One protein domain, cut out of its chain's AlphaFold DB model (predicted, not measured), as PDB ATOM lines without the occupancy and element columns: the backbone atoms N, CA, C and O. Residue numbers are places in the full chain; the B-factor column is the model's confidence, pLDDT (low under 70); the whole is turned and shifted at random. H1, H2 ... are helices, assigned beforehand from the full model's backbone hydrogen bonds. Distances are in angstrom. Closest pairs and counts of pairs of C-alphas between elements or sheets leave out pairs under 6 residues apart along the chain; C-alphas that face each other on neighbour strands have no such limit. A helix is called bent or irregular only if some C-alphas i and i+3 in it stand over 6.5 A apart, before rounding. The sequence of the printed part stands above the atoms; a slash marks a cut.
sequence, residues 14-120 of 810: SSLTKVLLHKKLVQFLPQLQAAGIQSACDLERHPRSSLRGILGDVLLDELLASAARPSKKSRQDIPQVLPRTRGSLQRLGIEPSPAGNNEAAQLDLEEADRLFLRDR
ATOM      1  N   SER A  14    -100.173 -24.725 -19.545       80.19
ATOM      2  CA  SER A  14     -99.570 -23.937 -18.462       80.19
ATOM      3  C   SER A  14     -98.095 -24.288 -18.233       80.19
ATOM      4  O   SER A  14     -97.273 -23.403 -17.987       80.19
ATOM      5  N   SER A  15     -97.717 -25.564 -18.384       79.88
ATOM      6  CA  SER A  15     -96.315 -25.977 -18.262       79.88
ATOM      7  C   SER A  15     -95.408 -25.411 -19.351       79.88
ATOM      8  O   SER A  15     -94.291 -24.998 -19.041       79.88
ATOM      9  N   LEU A  16     -95.882 -25.348 -20.597       81.12
ATOM     10  CA  LEU A  16     -95.128 -24.786 -21.715       81.12
ATOM     11  C   LEU A  16     -94.922 -23.281 -21.512       81.12
ATOM     12  O   LEU A  16     -93.794 -22.795 -21.582       81.12
ATOM     13  N   THR A  17     -95.985 -22.559 -21.156       81.31
ATOM     14  CA  THR A  17     -95.931 -21.113 -20.900       81.31
ATOM     15  C   THR A  17     -95.010 -20.780 -19.726       81.31
ATOM     16  O   THR A  17     -94.220 -19.845 -19.828       81.31
ATOM     17  N   LYS A  18     -95.022 -21.574 -18.643       80.75
ATOM     18  CA  LYS A  18     -94.092 -21.424 -17.505       80.75
ATOM     19  C   LYS A  18     -92.626 -21.600 -17.928       80.75
ATOM     20  O   LYS A  18     -91.780 -20.808 -17.516       80.75
ATOM     21  N   VAL A  19     -92.321 -22.605 -18.757       77.12
ATOM     22  CA  VAL A  19     -90.957 -22.851 -19.272       77.12
ATOM     23  C   VAL A  19     -90.487 -21.692 -20.152       77.12
ATOM     24  O   VAL A  19     -89.380 -21.185 -19.959       77.12
ATOM     25  N   LEU A  20     -91.336 -21.230 -21.073       79.38
ATOM     26  CA  LEU A  20     -91.008 -20.129 -21.980       79.38
ATOM     27  C   LEU A  20     -90.907 -18.783 -21.249       79.38
ATOM     28  O   LEU A  20     -89.991 -18.021 -21.543       79.38
ATOM     29  N   LEU A  21     -91.763 -18.502 -20.261       81.31
ATOM     30  CA  LEU A  21     -91.660 -17.312 -19.401       81.31
ATOM     31  C   LEU A  21     -90.343 -17.298 -18.629       81.31
ATOM     32  O   LEU A  21     -89.633 -16.295 -18.633       81.31
ATOM     33  N   HIS A  22     -89.984 -18.425 -18.013       77.44
ATOM     34  CA  HIS A  22     -88.753 -18.539 -17.235       77.44
ATOM     35  C   HIS A  22     -87.496 -18.293 -18.082       77.44
ATOM     36  O   HIS A  22     -86.522 -17.719 -17.600       77.44
ATOM     37  N   LYS A  23     -87.522 -18.702 -19.355       73.69
ATOM     38  CA  LYS A  23     -86.426 -18.493 -20.308       73.69
ATOM     39  C   LYS A  23     -86.574 -17.258 -21.194       73.69
ATOM     40  O   LYS A  23     -85.721 -17.052 -22.043       73.69
ATOM     41  N   LYS A  24     -87.609 -16.433 -20.994       78.12
ATOM     42  CA  LYS A  24     -87.911 -15.248 -21.820       78.12
ATOM     43  C   LYS A  24     -88.114 -15.558 -23.319       78.12
ATOM     44  O   LYS A  24     -87.808 -14.740 -24.172       78.12
ATOM     45  N   LEU A  25     -88.678 -16.724 -23.642       76.44
ATOM     46  CA  LEU A  25     -88.935 -17.207 -25.010       76.44
ATOM     47  C   LEU A  25     -90.429 -17.214 -25.383       76.44
ATOM     48  O   LEU A  25     -90.840 -17.896 -26.318       76.44
ATOM     49  N   VAL A  26     -91.266 -16.463 -24.660       80.31
ATOM     50  CA  VAL A  26     -92.736 -16.457 -24.838       80.31
ATOM     51  C   VAL A  26     -93.157 -16.049 -26.252       80.31
ATOM     52  O   VAL A  26     -94.143 -16.562 -26.766       80.31
ATOM     53  N   GLN A  27     -92.378 -15.195 -26.916       79.38
ATOM     54  CA  GLN A  27     -92.633 -14.752 -28.292       79.38
ATOM     55  C   GLN A  27     -92.661 -15.890 -29.331       79.38
ATOM     56  O   GLN A  27     -93.284 -15.739 -30.375       79.38
ATOM     57  N   PHE A  28     -92.050 -17.044 -29.034       77.62
ATOM     58  CA  PHE A  28     -92.027 -18.216 -29.921       77.62
ATOM     59  C   PHE A  28     -93.210 -19.167 -29.708       77.62
ATOM     60  O   PHE A  28     -93.336 -20.175 -30.405       77.62
ATOM     61  N   LEU A  29     -94.093 -18.862 -28.754       81.94
ATOM     62  CA  LEU A  29     -95.260 -19.681 -28.437       81.94
ATOM     63  C   LEU A  29     -96.153 -19.966 -29.666       81.94
ATOM     64  O   LEU A  29     -96.490 -21.137 -29.847       81.94
ATOM     65  N   PRO A  30     -96.464 -19.000 -30.561       81.56
ATOM     66  CA  PRO A  30     -97.294 -19.272 -31.740       81.56
ATOM     67  C   PRO A  30     -96.644 -20.257 -32.719       81.56
ATOM     68  O   PRO A  30     -97.311 -21.126 -33.275       81.56
ATOM     69  N   GLN A  31     -95.326 -20.155 -32.910       82.62
ATOM     70  CA  GLN A  31     -94.576 -21.008 -33.838       82.62
ATOM     71  C   GLN A  31     -94.407 -22.429 -33.279       82.62
ATOM     72  O   GLN A  31     -94.491 -23.404 -34.023       82.62
ATOM     73  N   LEU A  32     -94.228 -22.562 -31.959       82.56
ATOM     74  CA  LEU A  32     -94.201 -23.858 -31.277       82.56
ATOM     75  C   LEU A  32     -95.579 -24.539 -31.311       82.56
ATOM     76  O   LEU A  32     -95.659 -25.737 -31.575       82.56
ATOM     77  N   GLN A  33     -96.664 -23.780 -31.132       83.69
ATOM     78  CA  GLN A  33     -98.029 -24.300 -31.263       83.69
ATOM     79  C   GLN A  33     -98.348 -24.746 -32.694       83.69
ATOM     80  O   GLN A  33     -98.921 -25.818 -32.875       83.69
ATOM     81  N   ALA A  34     -97.934 -23.975 -33.706       81.56
ATOM     82  CA  ALA A  34     -98.084 -24.347 -35.114       81.56
ATOM     83  C   ALA A  34     -97.323 -25.640 -35.469       81.56
ATOM     84  O   ALA A  34     -97.745 -26.387 -36.347       81.56
ATOM     85  N   ALA A  35     -96.238 -25.939 -34.747       81.44
ATOM     86  CA  ALA A  35     -95.491 -27.190 -34.850       81.44
ATOM     87  C   ALA A  35     -96.081 -28.348 -34.014       81.44
ATOM     88  O   ALA A  35     -95.476 -29.414 -33.936       81.44
ATOM     89  N   GLY A  36     -97.246 -28.162 -33.381       83.44
ATOM     90  CA  GLY A  36     -97.924 -29.190 -32.584       83.44
ATOM     91  C   GLY A  36     -97.409 -29.341 -31.148       83.44
ATOM     92  O   GLY A  36     -97.756 -30.309 -30.477       83.44
ATOM     93  N   ILE A  37     -96.599 -28.403 -30.647       85.94
ATOM     94  CA  ILE A  37     -96.046 -28.444 -29.286       85.94
ATOM     95  C   ILE A  37     -96.998 -27.710 -28.339       85.94
ATOM     96  O   ILE A  37     -97.087 -26.483 -28.365       85.94
ATOM     97  N   GLN A  38     -97.706 -28.458 -27.486       84.62
ATOM     98  CA  GLN A  38     -98.743 -27.906 -26.602       84.62
ATOM     99  C   GLN A  38     -98.403 -28.001 -25.109       84.62
ATOM    100  O   GLN A  38     -99.042 -27.338 -24.297       84.62
ATOM    101  N   SER A  39     -97.380 -28.768 -24.728       85.31
ATOM    102  CA  SER A  39     -96.941 -28.927 -23.336       85.31
ATOM    103  C   SER A  39     -95.414 -28.955 -23.196       85.31
ATOM    104  O   SER A  39     -94.680 -29.130 -24.172       85.31
ATOM    105  N   ALA A  40     -94.906 -28.819 -21.964       78.56
ATOM    106  CA  ALA A  40     -93.477 -28.985 -21.688       78.56
ATOM    107  C   ALA A  40     -92.987 -30.411 -22.012       78.56
ATOM    108  O   ALA A  40     -91.841 -30.592 -22.419       78.56
ATOM    109  N   CYS A  41     -93.855 -31.421 -21.873       79.31
ATOM    110  CA  CYS A  41     -93.547 -32.793 -22.265       79.31
ATOM    111  C   CYS A  41     -93.402 -32.949 -23.788       79.31
ATOM    112  O   CYS A  41     -92.519 -33.681 -24.239       79.31
ATOM    113  N   ASP A  42     -94.236 -32.267 -24.576       81.25
ATOM    114  CA  ASP A  42     -94.138 -32.298 -26.040       81.25
ATOM    115  C   ASP A  42     -92.850 -31.618 -26.497       81.25
ATOM    116  O   ASP A  42     -92.128 -32.160 -27.329       81.25
ATOM    117  N   LEU A  43     -92.500 -30.493 -25.866       79.94
ATOM    118  CA  LEU A  43     -91.255 -29.769 -26.120       79.94
ATOM    119  C   LEU A  43     -90.011 -30.631 -25.836       79.94
ATOM    120  O   LEU A  43     -89.050 -30.590 -26.599       79.94
ATOM    121  N   GLU A  44     -90.024 -31.441 -24.768       77.81
ATOM    122  CA  GLU A  44     -88.924 -32.366 -24.441       77.81
ATOM    123  C   GLU A  44     -88.805 -33.540 -25.430       77.81
ATOM    124  O   GLU A  44     -87.697 -34.033 -25.663       77.81
ATOM    125  N   ARG A  45     -89.926 -34.007 -25.996       78.94
ATOM    126  CA  ARG A  45     -89.973 -35.155 -26.922       78.94
ATOM    127  C   ARG A  45     -89.790 -34.762 -28.388       78.94
ATOM    128  O   ARG A  45     -89.475 -35.628 -29.204       78.94
ATOM    129  N   HIS A  46     -89.982 -33.490 -28.724       81.75
ATOM    130  CA  HIS A  46     -89.922 -33.012 -30.098       81.75
ATOM    131  C   HIS A  46     -88.507 -33.162 -30.699       81.75
ATOM    132  O   HIS A  46     -87.508 -32.910 -30.012       81.75
ATOM    133  N   PRO A  47     -88.374 -33.528 -31.991       83.12
ATOM    134  CA  PRO A  47     -87.074 -33.596 -32.649       83.12
ATOM    135  C   PRO A  47     -86.306 -32.275 -32.546       83.12
ATOM    136  O   PRO A  47     -86.806 -31.209 -32.918       83.12
ATOM    137  N   ARG A  48     -85.046 -32.352 -32.092       80.50
ATOM    138  CA  ARG A  48     -84.170 -31.175 -31.943       80.50
ATOM    139  C   ARG A  48     -83.913 -30.455 -33.266       80.50
ATOM    140  O   ARG A  48     -83.706 -29.250 -33.252       80.50
ATOM    141  N   SER A  49     -83.912 -31.169 -34.390       76.19
ATOM    142  CA  SER A  49     -83.780 -30.587 -35.733       76.19
ATOM    143  C   SER A  49     -84.943 -29.653 -36.065       76.19
ATOM    144  O   SER A  49     -84.717 -28.543 -36.534       76.19
ATOM    145  N   SER A  50     -86.172 -30.062 -35.756       79.62
ATOM    146  CA  SER A  50     -87.369 -29.252 -35.982       79.62
ATOM    147  C   SER A  50     -87.427 -28.051 -35.037       79.62
ATOM    148  O   SER A  50     -87.736 -26.948 -35.470       79.62
ATOM    149  N   LEU A  51     -87.038 -28.233 -33.769       79.06
ATOM    150  CA  LEU A  51     -86.927 -27.120 -32.820       79.06
ATOM    151  C   LEU A  51     -85.868 -26.092 -33.246       79.06
ATOM    152  O   LEU A  51     -86.088 -24.900 -33.064       79.06
ATOM    153  N   ARG A  52     -84.751 -26.524 -33.854       76.50
ATOM    154  CA  ARG A  52     -83.753 -25.606 -34.444       76.50
ATOM    155  C   ARG A  52     -84.331 -24.789 -35.590       76.50
ATOM    156  O   ARG A  52     -84.027 -23.609 -35.675       76.50
ATOM    157  N   GLY A  53     -85.161 -25.393 -36.443       75.00
ATOM    158  CA  GLY A  53     -85.827 -24.673 -37.532       75.00
ATOM    159  C   GLY A  53     -86.755 -23.557 -37.042       75.00
ATOM    160  O   GLY A  53     -86.931 -22.567 -37.739       75.00
ATOM    161  N   ILE A  54     -87.300 -23.696 -35.830       79.12
ATOM    162  CA  ILE A  54     -88.234 -22.737 -35.223       79.12
ATOM    163  C   ILE A  54     -87.499 -21.676 -34.389       79.12
ATOM    164  O   ILE A  54     -87.757 -20.485 -34.527       79.12
ATOM    165  N   LEU A  55     -86.590 -22.103 -33.507       74.88
ATOM    166  CA  LEU A  55     -85.950 -21.245 -32.500       74.88
ATOM    167  C   LEU A  55     -84.556 -20.742 -32.917       74.88
ATOM    168  O   LEU A  55     -84.032 -19.804 -32.319       74.88
ATOM    169  N   GLY A  56     -83.920 -21.365 -33.909       74.00
ATOM    170  CA  GLY A  56     -82.498 -21.175 -34.191       74.00
ATOM    171  C   GLY A  56     -81.577 -21.864 -33.172       74.00
ATOM    172  O   GLY A  56     -82.005 -22.411 -32.153       74.00
ATOM    173  N   ASP A  57     -80.275 -21.851 -33.449       70.62
ATOM    174  CA  ASP A  57     -79.258 -22.567 -32.671       70.62
ATOM    175  C   ASP A  57     -78.938 -21.920 -31.316       70.62
ATOM    176  O   ASP A  57     -78.446 -22.606 -30.419       70.62
ATOM    177  N   VAL A  58     -79.121 -20.603 -31.181       69.44
ATOM    178  CA  VAL A  58     -78.779 -19.845 -29.961       69.44
ATOM    179  C   VAL A  58     -79.859 -20.041 -28.901       69.44
ATOM    180  O   VAL A  58     -79.581 -20.528 -27.807       69.44
ATOM    181  N   LEU A  59     -81.108 -19.747 -29.260       73.12
ATOM    182  CA  LEU A  59     -82.241 -19.790 -28.337       73.12
ATOM    183  C   LEU A  59     -82.603 -21.223 -27.945       73.12
ATOM    184  O   LEU A  59     -83.019 -21.462 -26.815       73.12
ATOM    185  N   LEU A  60     -82.390 -22.199 -28.838       76.50
ATOM    186  CA  LEU A  60     -82.541 -23.606 -28.479       76.50
ATOM    187  C   LEU A  60     -81.530 -24.027 -27.405       76.50
ATOM    188  O   LEU A  60     -81.894 -24.762 -26.493       76.50
ATOM    189  N   ASP A  61     -80.279 -23.568 -27.471       70.12
ATOM    190  CA  ASP A  61     -79.291 -23.879 -26.434       70.12
ATOM    191  C   ASP A  61     -79.623 -23.162 -25.113       70.12
ATOM    192  O   ASP A  61     -79.475 -23.768 -24.055       70.12
ATOM    193  N   GLU A  62     -80.149 -21.934 -25.133       70.44
ATOM    194  CA  GLU A  62     -80.647 -21.245 -23.926       70.44
ATOM    195  C   GLU A  62     -81.852 -21.955 -23.289       70.44
ATOM    196  O   GLU A  62     -81.926 -22.100 -22.058       70.44
ATOM    197  N   LEU A  63     -82.754 -22.466 -24.136       71.38
ATOM    198  CA  LEU A  63     -83.864 -23.354 -23.784       71.38
ATOM    199  C   LEU A  63     -83.378 -24.740 -23.335       71.38
ATOM    200  O   LEU A  63     -84.161 -25.513 -22.805       71.38
ATOM    201  N   LEU A  64     -82.109 -25.101 -23.519       68.19
ATOM    202  CA  LEU A  64     -81.545 -26.365 -23.034       68.19
ATOM    203  C   LEU A  64     -80.542 -26.156 -21.889       68.19
ATOM    204  O   LEU A  64     -80.226 -27.104 -21.175       68.19
ATOM    205  N   ALA A  65     -80.067 -24.936 -21.652       60.50
ATOM    206  CA  ALA A  65     -79.089 -24.637 -20.618       60.50
ATOM    207  C   ALA A  65     -79.679 -24.829 -19.210       60.50
ATOM    208  O   ALA A  65     -80.704 -24.234 -18.851       60.50
ATOM    209  N   SER A  66     -79.003 -25.628 -18.378       52.88
ATOM    210  CA  SER A  66     -79.343 -25.793 -16.959       52.88
ATOM    211  C   SER A  66     -79.128 -24.492 -16.180       52.88
ATOM    212  O   SER A  66     -78.170 -23.772 -16.457       52.88
ATOM    213  N   ALA A  67     -79.966 -24.216 -15.174       47.41
ATOM    214  CA  ALA A  67     -79.810 -23.050 -14.300       47.41
ATOM    215  C   ALA A  67     -78.397 -22.990 -13.682       47.41
ATOM    216  O   ALA A  67     -77.918 -23.974 -13.110       47.41
ATOM    217  N   ALA A  68     -77.727 -21.842 -13.818       39.47
ATOM    218  CA  ALA A  68     -76.386 -21.627 -13.288       39.47
ATOM    219  C   ALA A  68     -76.414 -21.672 -11.751       39.47
ATOM    220  O   ALA A  68     -77.129 -20.904 -11.109       39.47
ATOM    221  N   ARG A  69     -75.641 -22.583 -11.149       37.50
ATOM    222  CA  ARG A  69     -75.408 -22.592  -9.697       37.50
ATOM    223  C   ARG A  69     -74.340 -21.550  -9.337       37.50
ATOM    224  O   ARG A  69     -73.415 -21.365 -10.128       37.50
ATOM    225  N   PRO A  70     -74.430 -20.894  -8.164       36.50
ATOM    226  CA  PRO A  70     -73.408 -19.951  -7.717       36.50
ATOM    227  C   PRO A  70     -72.043 -20.646  -7.650       36.50
ATOM    228  O   PRO A  70     -71.911 -21.722  -7.064       36.50
ATOM    229  N   SER A  71     -71.037 -20.044  -8.286       42.28
ATOM    230  CA  SER A  71     -69.735 -20.668  -8.509       42.28
ATOM    231  C   SER A  71     -68.933 -20.774  -7.212       42.28
ATOM    232  O   SER A  71     -68.501 -19.763  -6.653       42.28
ATOM    233  N   LYS A  72     -68.663 -21.998  -6.752       47.84
ATOM    234  CA  LYS A  72     -67.585 -22.249  -5.784       47.84
ATOM    235  C   LYS A  72     -66.225 -22.116  -6.481       47.84
ATOM    236  O   LYS A  72     -66.132 -22.187  -7.706       47.84
ATOM    237  N   LYS A  73     -65.148 -21.934  -5.705       48.31
ATOM    238  CA  LYS A  73     -63.777 -21.857  -6.244       48.31
ATOM    239  C   LYS A  73     -63.467 -23.139  -7.028       48.31
ATOM    240  O   LYS A  73     -63.342 -24.212  -6.434       48.31
ATOM    241  N   SER A  74     -63.349 -23.019  -8.350       56.72
ATOM    242  CA  SER A  74     -62.922 -24.101  -9.233       56.72
ATOM    243  C   SER A  74     -61.428 -23.979  -9.535       56.72
ATOM    244  O   SER A  74     -60.809 -22.914  -9.443       56.72
ATOM    245  N   ARG A  75     -60.808 -25.111  -9.850       61.69
ATOM    246  CA  ARG A  75     -59.385 -25.187 -10.153       61.69
ATOM    247  C   ARG A  75     -59.114 -24.604 -11.549       61.69
ATOM    248  O   ARG A  75     -59.451 -25.228 -12.547       61.69
ATOM    249  N   GLN A  76     -58.447 -23.448 -11.606       59.16
ATOM    250  CA  GLN A  76     -58.194 -22.667 -12.834       59.16
ATOM    251  C   GLN A  76     -57.419 -23.414 -13.938       59.16
ATOM    252  O   GLN A  76     -57.453 -23.010 -15.096       59.16
ATOM    253  N   ASP A  77     -56.684 -24.481 -13.601       62.94
ATOM    254  CA  ASP A  77     -55.951 -25.300 -14.571       62.94
ATOM    255  C   ASP A  77     -56.760 -26.429 -15.223       62.94
ATOM    256  O   ASP A  77     -56.236 -27.082 -16.131       62.94
ATOM    257  N   ILE A  78     -58.000 -26.670 -14.790       63.12
ATOM    258  CA  ILE A  78     -58.895 -27.631 -15.440       63.12
ATOM    259  C   ILE A  78     -59.602 -26.914 -16.600       63.12
ATOM    260  O   ILE A  78     -60.263 -25.903 -16.360       63.12
ATOM    261  N   PRO A  79     -59.476 -27.397 -17.850       60.16
ATOM    262  CA  PRO A  79     -60.232 -26.838 -18.962       60.16
ATOM    263  C   PRO A  79     -61.732 -26.971 -18.703       60.16
ATOM    264  O   PRO A  79     -62.208 -28.044 -18.329       60.16
ATOM    265  N   GLN A  80     -62.480 -25.895 -18.932       62.69
ATOM    266  CA  GLN A  80     -63.933 -25.964 -18.922       62.69
ATOM    267  C   GLN A  80     -64.385 -26.763 -20.144       62.69
ATOM    268  O   GLN A  80     -64.171 -26.334 -21.280       62.69
ATOM    269  N   VAL A  81     -65.007 -27.921 -19.925       56.81
ATOM    270  CA  VAL A  81     -65.607 -28.659 -21.032       56.81
ATOM    271  C   VAL A  81     -66.959 -28.051 -21.342       56.81
ATOM    272  O   VAL A  81     -67.901 -28.100 -20.554       56.81
ATOM    273  N   LEU A  82     -67.025 -27.427 -22.511       59.88
ATOM    274  CA  LEU A  82     -68.261 -26.945 -23.093       59.88
ATOM    275  C   LEU A  82     -68.751 -28.045 -24.040       59.88
ATOM    276  O   LEU A  82     -68.104 -28.259 -25.069       59.88
ATOM    277  N   PRO A  83     -69.842 -28.767 -23.725       52.09
ATOM    278  CA  PRO A  83     -70.378 -29.785 -24.617       52.09
ATOM    279  C   PRO A  83     -70.887 -29.106 -25.892       52.09
ATOM    280  O   PRO A  83     -71.983 -28.554 -25.932       52.09
ATOM    281  N   ARG A  84     -70.062 -29.102 -26.942       56.56
ATOM    282  CA  ARG A  84     -70.420 -28.575 -28.261       56.56
ATOM    283  C   ARG A  84     -70.796 -29.742 -29.164       56.56
ATOM    284  O   ARG A  84     -70.039 -30.698 -29.286       56.56
ATOM    285  N   THR A  85     -71.967 -29.666 -29.789       51.66
ATOM    286  CA  THR A  85     -72.472 -30.715 -30.693       51.66
ATOM    287  C   THR A  85     -72.151 -30.421 -32.161       51.66
ATOM    288  O   THR A  85     -71.765 -31.331 -32.887       51.66
ATOM    289  N   ARG A  86     -72.264 -29.158 -32.603       56.75
ATOM    290  CA  ARG A  86     -71.954 -28.696 -33.970       56.75
ATOM    291  C   ARG A  86     -71.629 -27.193 -33.969       56.75
ATOM    292  O   ARG A  86     -72.118 -26.470 -33.103       56.75
ATOM    293  N   GLY A  87     -70.810 -26.727 -34.916       61.53
ATOM    294  CA  GLY A  87     -70.627 -25.292 -35.178       61.53
ATOM    295  C   GLY A  87     -71.899 -24.652 -35.751       61.53
ATOM    296  O   GLY A  87     -72.666 -25.336 -36.423       61.53
ATOM    297  N   SER A  88     -72.120 -23.365 -35.474       72.00
ATOM    298  CA  SER A  88     -73.312 -22.613 -35.893       72.00
ATOM    299  C   SER A  88     -72.885 -21.288 -36.515       72.00
ATOM    300  O   SER A  88     -72.229 -20.493 -35.843       72.00
ATOM    301  N   LEU A  89     -73.244 -21.059 -37.780       73.06
ATOM    302  CA  LEU A  89     -72.980 -19.793 -38.473       73.06
ATOM    303  C   LEU A  89     -73.836 -18.655 -37.901       73.06
ATOM    304  O   LEU A  89     -73.382 -17.514 -37.853       73.06
ATOM    305  N   GLN A  90     -75.008 -18.982 -37.350       71.25
ATOM    306  CA  GLN A  90     -75.840 -18.049 -36.592       71.25
ATOM    307  C   GLN A  90     -75.111 -17.507 -35.350       71.25
ATOM    308  O   GLN A  90     -75.174 -16.317 -35.061       71.25
ATOM    309  N   ARG A  91     -74.348 -18.348 -34.632       70.50
ATOM    310  CA  ARG A  91     -73.525 -17.911 -33.478       70.50
ATOM    311  C   ARG A  91     -72.340 -17.035 -33.860       70.50
ATOM    312  O   ARG A  91     -71.790 -16.363 -32.998       70.50
ATOM    313  N   LEU A  92     -71.916 -17.103 -35.119       71.69
ATOM    314  CA  LEU A  92     -70.856 -16.259 -35.662       71.69
ATOM    315  C   LEU A  92     -71.405 -14.932 -36.208       71.69
ATOM    316  O   LEU A  92     -70.626 -14.140 -36.722       71.69
ATOM    317  N   GLY A  93     -72.724 -14.707 -36.141       70.44
ATOM    318  CA  GLY A  93     -73.372 -13.532 -36.721       70.44
ATOM    319  C   GLY A  93     -73.409 -13.531 -38.255       70.44
ATOM    320  O   GLY A  93     -73.629 -12.481 -38.846       70.44
ATOM    321  N   ILE A  94     -73.175 -14.682 -38.904       73.94
ATOM    322  CA  ILE A  94     -73.145 -14.813 -40.374       73.94
ATOM    323  C   ILE A  94     -74.540 -15.130 -40.924       73.94
ATOM    324  O   ILE A  94     -74.949 -14.560 -41.933       73.94
ATOM    325  N   GLU A  95     -75.273 -16.039 -40.274       69.94
ATOM    326  CA  GLU A  95     -76.642 -16.395 -40.666       69.94
ATOM    327  C   GLU A  95     -77.673 -15.708 -39.756       69.94
ATOM    328  O   GLU A  95     -77.492 -15.692 -38.532       69.94
ATOM    329  N   PRO A  96     -78.769 -15.163 -40.316       64.56
ATOM    330  CA  PRO A  96     -79.846 -14.586 -39.523       64.56
ATOM    331  C   PRO A  96     -80.612 -15.665 -38.747       64.56
ATOM    332  O   PRO A  96     -80.639 -16.840 -39.116       64.56
ATOM    333  N   SER A  97     -81.269 -15.258 -37.658       61.84
ATOM    334  CA  SER A  97     -82.170 -16.152 -36.926       61.84
ATOM    335  C   SER A  97     -83.399 -16.502 -37.780       61.84
ATOM    336  O   SER A  97     -83.960 -15.594 -38.397       61.84
ATOM    337  N   PRO A  98     -83.888 -17.762 -37.771       61.50
ATOM    338  CA  PRO A  98     -85.086 -18.167 -38.519       61.50
ATOM    339  C   PRO A  98     -86.341 -17.339 -38.201       61.50
ATOM    340  O   PRO A  98     -87.267 -17.283 -39.002       61.50
ATOM    341  N   ALA A  99     -86.375 -16.686 -37.037       57.25
ATOM    342  CA  ALA A  99     -87.545 -15.980 -36.528       57.25
ATOM    343  C   ALA A  99     -87.555 -14.460 -36.765       57.25
ATOM    344  O   ALA A  99     -88.336 -13.764 -36.125       57.25
ATOM    345  N   GLY A 100     -86.699 -13.921 -37.640       53.44
ATOM    346  CA  GLY A 100     -86.774 -12.511 -38.061       53.44
ATOM    347  C   GLY A 100     -86.456 -11.463 -36.982       53.44
ATOM    348  O   GLY A 100     -86.495 -10.268 -37.265       53.44
ATOM    349  N   ASN A 101     -86.097 -11.876 -35.764       53.56
ATOM    350  CA  ASN A 101     -85.585 -10.968 -34.745       53.56
ATOM    351  C   ASN A 101     -84.130 -10.618 -35.080       53.56
ATOM    352  O   ASN A 101     -83.222 -11.429 -34.885       53.56
ATOM    353  N   ASN A 102     -83.935  -9.405 -35.596       47.28
ATOM    354  CA  ASN A 102     -82.657  -8.793 -35.977       47.28
ATOM    355  C   ASN A 102     -81.765  -8.413 -34.778       47.28
ATOM    356  O   ASN A 102     -81.091  -7.390 -34.808       47.28
ATOM    357  N   GLU A 103     -81.706  -9.230 -33.733       48.84
ATOM    358  CA  GLU A 103     -80.518  -9.243 -32.883       48.84
ATOM    359  C   GLU A 103     -79.668 -10.399 -33.392       48.84
ATOM    360  O   GLU A 103     -79.731 -11.525 -32.894       48.84
ATOM    361  N   ALA A 104     -78.921 -10.142 -34.474       51.41
ATOM    362  CA  ALA A 104     -77.796 -10.998 -34.820       51.41
ATOM    363  C   ALA A 104     -77.011 -11.197 -33.524       51.41
ATOM    364  O   ALA A 104     -76.696 -10.208 -32.863       51.41
ATOM    365  N   ALA A 105     -76.768 -12.445 -33.118       54.31
ATOM    366  CA  ALA A 105     -75.919 -12.717 -31.970       54.31
ATOM    367  C   ALA A 105     -74.580 -12.033 -32.257       54.31
ATOM    368  O   ALA A 105     -73.799 -12.517 -33.076       54.31
ATOM    369  N   GLN A 106     -74.381 -10.846 -31.681       60.34
ATOM    370  CA  GLN A 106     -73.254  -9.996 -32.005       60.34
ATOM    371  C   GLN A 106     -72.084 -10.596 -31.248       60.34
ATOM    372  O   GLN A 106     -71.839 -10.298 -30.081       60.34
ATOM    373  N   LEU A 107     -71.433 -11.563 -31.892       68.12
ATOM    374  CA  LEU A 107     -70.168 -12.069 -31.417       68.12
ATOM    375  C   LEU A 107     -69.219 -10.877 -31.421       68.12
ATOM    376  O   LEU A 107     -68.875 -10.357 -32.481       68.12
ATOM    377  N   ASP A 108     -68.828 -10.441 -30.233       79.62
ATOM    378  CA  ASP A 108     -67.743  -9.491 -30.086       79.62
ATOM    379  C   ASP A 108     -66.473 -10.154 -30.636       79.62
ATOM    380  O   ASP A 108     -65.913 -11.077 -30.036       79.62
ATOM    381  N   LEU A 109     -66.086  -9.737 -31.844       79.62
ATOM    382  CA  LEU A 109     -64.941 -10.283 -32.560       79.62
ATOM    383  C   LEU A 109     -63.642 -10.002 -31.801       79.62
ATOM    384  O   LEU A 109     -62.765 -10.863 -31.775       79.62
ATOM    385  N   GLU A 110     -63.542  -8.852 -31.128       80.94
ATOM    386  CA  GLU A 110     -62.369  -8.509 -30.325       80.94
ATOM    387  C   GLU A 110     -62.259  -9.440 -29.119       80.94
ATOM    388  O   GLU A 110     -61.182  -9.971 -28.826       80.94
ATOM    389  N   GLU A 111     -63.381  -9.711 -28.450       78.25
ATOM    390  CA  GLU A 111     -63.410 -10.663 -27.344       78.25
ATOM    391  C   GLU A 111     -63.123 -12.094 -27.811       78.25
ATOM    392  O   GLU A 111     -62.361 -12.819 -27.163       78.25
ATOM    393  N   ALA A 112     -63.677 -12.508 -28.951       78.00
ATOM    394  CA  ALA A 112     -63.430 -13.825 -29.530       78.00
ATOM    395  C   ALA A 112     -61.946 -14.024 -29.882       78.00
ATOM    396  O   ALA A 112     -61.356 -15.043 -29.501       78.00
ATOM    397  N   ASP A 113     -61.322 -13.037 -30.526       80.25
ATOM    398  CA  ASP A 113     -59.894 -13.037 -30.844       80.25
ATOM    399  C   ASP A 113     -59.042 -13.040 -29.573       80.25
ATOM    400  O   ASP A 113     -58.076 -13.807 -29.460       80.25
ATOM    401  N   ARG A 114     -59.421 -12.247 -28.564       79.06
ATOM    402  CA  ARG A 114     -58.741 -12.210 -27.264       79.06
ATOM    403  C   ARG A 114     -58.783 -13.572 -26.574       79.06
ATOM    404  O   ARG A 114     -57.743 -14.055 -26.114       79.06
ATOM    405  N   LEU A 115     -59.952 -14.210 -26.520       77.25
ATOM    406  CA  LEU A 115     -60.134 -15.540 -25.933       77.25
ATOM    407  C   LEU A 115     -59.351 -16.606 -26.709       77.25
ATOM    408  O   LEU A 115     -58.656 -17.420 -26.098       77.25
ATOM    409  N   PHE A 116     -59.370 -16.562 -28.042       79.25
ATOM    410  CA  PHE A 116     -58.600 -17.473 -28.889       79.25
ATOM    411  C   PHE A 116     -57.087 -17.331 -28.667       79.25
ATOM    412  O   PHE A 116     -56.375 -18.318 -28.450       79.25
ATOM    413  N   LEU A 117     -56.572 -16.098 -28.666       78.06
ATOM    414  CA  LEU A 117     -55.152 -15.823 -28.449       78.06
ATOM    415  C   LEU A 117     -54.691 -16.199 -27.038       78.06
ATOM    416  O   LEU A 117     -53.540 -16.636 -26.871       78.06
ATOM    417  N   ARG A 118     -55.574 -16.063 -26.042       72.75
ATOM    418  CA  ARG A 118     -55.358 -16.534 -24.670       72.75
ATOM    419  C   ARG A 118     -55.257 -18.060 -24.627       72.75
ATOM    420  O   ARG A 118     -54.279 -18.590 -24.093       72.75
ATOM    421  N   ASP A 119     -56.207 -18.757 -25.243       72.44
ATOM    422  CA  ASP A 119     -56.331 -20.219 -25.185       72.44
ATOM    423  C   ASP A 119     -55.364 -20.953 -26.138       72.44
ATOM    424  O   ASP A 119     -55.179 -22.168 -26.039       72.44
ATOM    425  N   ARG A 120     -54.631 -20.211 -26.987       74.25
ATOM    426  CA  ARG A 120     -53.489 -20.710 -27.784       74.25
ATOM    427  C   ARG A 120     -52.471 -21.497 -26.951       74.25
ATOM    428  O   ARG A 120     -51.776 -22.368 -27.475       74.25
TER     429      ARG A 120
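AT A GLANCE: This is residues 14 to 120 of the 810 residues of the protein "YciC protein" of Symbiodinium sp. CCMP2456 (UniProt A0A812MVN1). Four short helices, H1 to H4, make a loose cluster at one end, and a fifth, H5, sits by itself at the far end, beyond a long unnamed link. That link swings out from the end of H4 in a wide loop, with residues 66 to 78 and 80 to 85 sticking out, then folds back past H4 before it reaches H5. The printed part has 107 residues, with five named helices in the order H1, H2, H3, H4, H5 and no named strand; the class is all helix, though under half of the residues, 50 of 107, are in named elements. The whole is loose, with a radius of gyration of the C-alphas of 16.4 A and spans of 45 by 34 by 21 A.

HOW THE PARTS SIT: H1, residues 14 to 22, and H2, residues 26 to 34, form a helical hairpin. They touch, closest at the C-alphas of Leu 20 and Val 26, 5.0 A apart, and run opposite ways at a steep tilt of 40 degrees. H1 also touches H3, residues 40 to 45, closest at the C-alphas of Leu 16 and Ala 40, 4.5 A apart; their lines are about perpendicular, at 88 degrees. H2 touches H4, residues 48 to 62, which meets it with residues 54 to 55 alone. The closest C-alphas are those of Gln 31 and Ile 54, 6.7 A apart, and the two run opposite ways at a shallow tilt of 10 degrees. With one of these three pairs at a shallow tilt, the helix packing is mostly crossed, meaning at larger angles, but only just. H3 is only just apart from H2 and from H4, the closest C-alphas 8.4 A apart in each case. H5, residues 109 to 119, touches no helix, and its residues 113 to 118 stand free. In H1, H3 and H5 every O i to N i+4 pair is within hydrogen-bond range; in H2 it is 3 of 5 and in H4 7 of 11.

IN THESE COORDINATES: H1 begins at C-alpha 14, (-99.570, -23.937, -18.462), and is 12.2 A long. H2 is 14.0 A and H3 8.8 A long. H4, the longest helix by residues with 15, begins at C-alpha 48, (-84.170, -31.175, -31.943), and measures 13.2 A. H2 and H4 are irregular: C-alphas 27 and 30 are 7.4 A apart, and C-alphas 54 and 57 are 9.3 A apart. H5 is 15.1 A long and ends at C-alpha 119, (-56.331, -20.219, -25.185).

THE WHOLE: The two C-alphas farthest apart are those of Ser 14 and Arg 120, 47.1 A. The printed part has no cut. The links from H1 to H2, H2 to H3 and H3 to H4 are tight; the link from H4 to H5, residues 63 to 108, is long. The mean pLDDT of the printed part is 70.1, and it is under 70 at residue 58, residues 64 to 87 and residues 95 to 107.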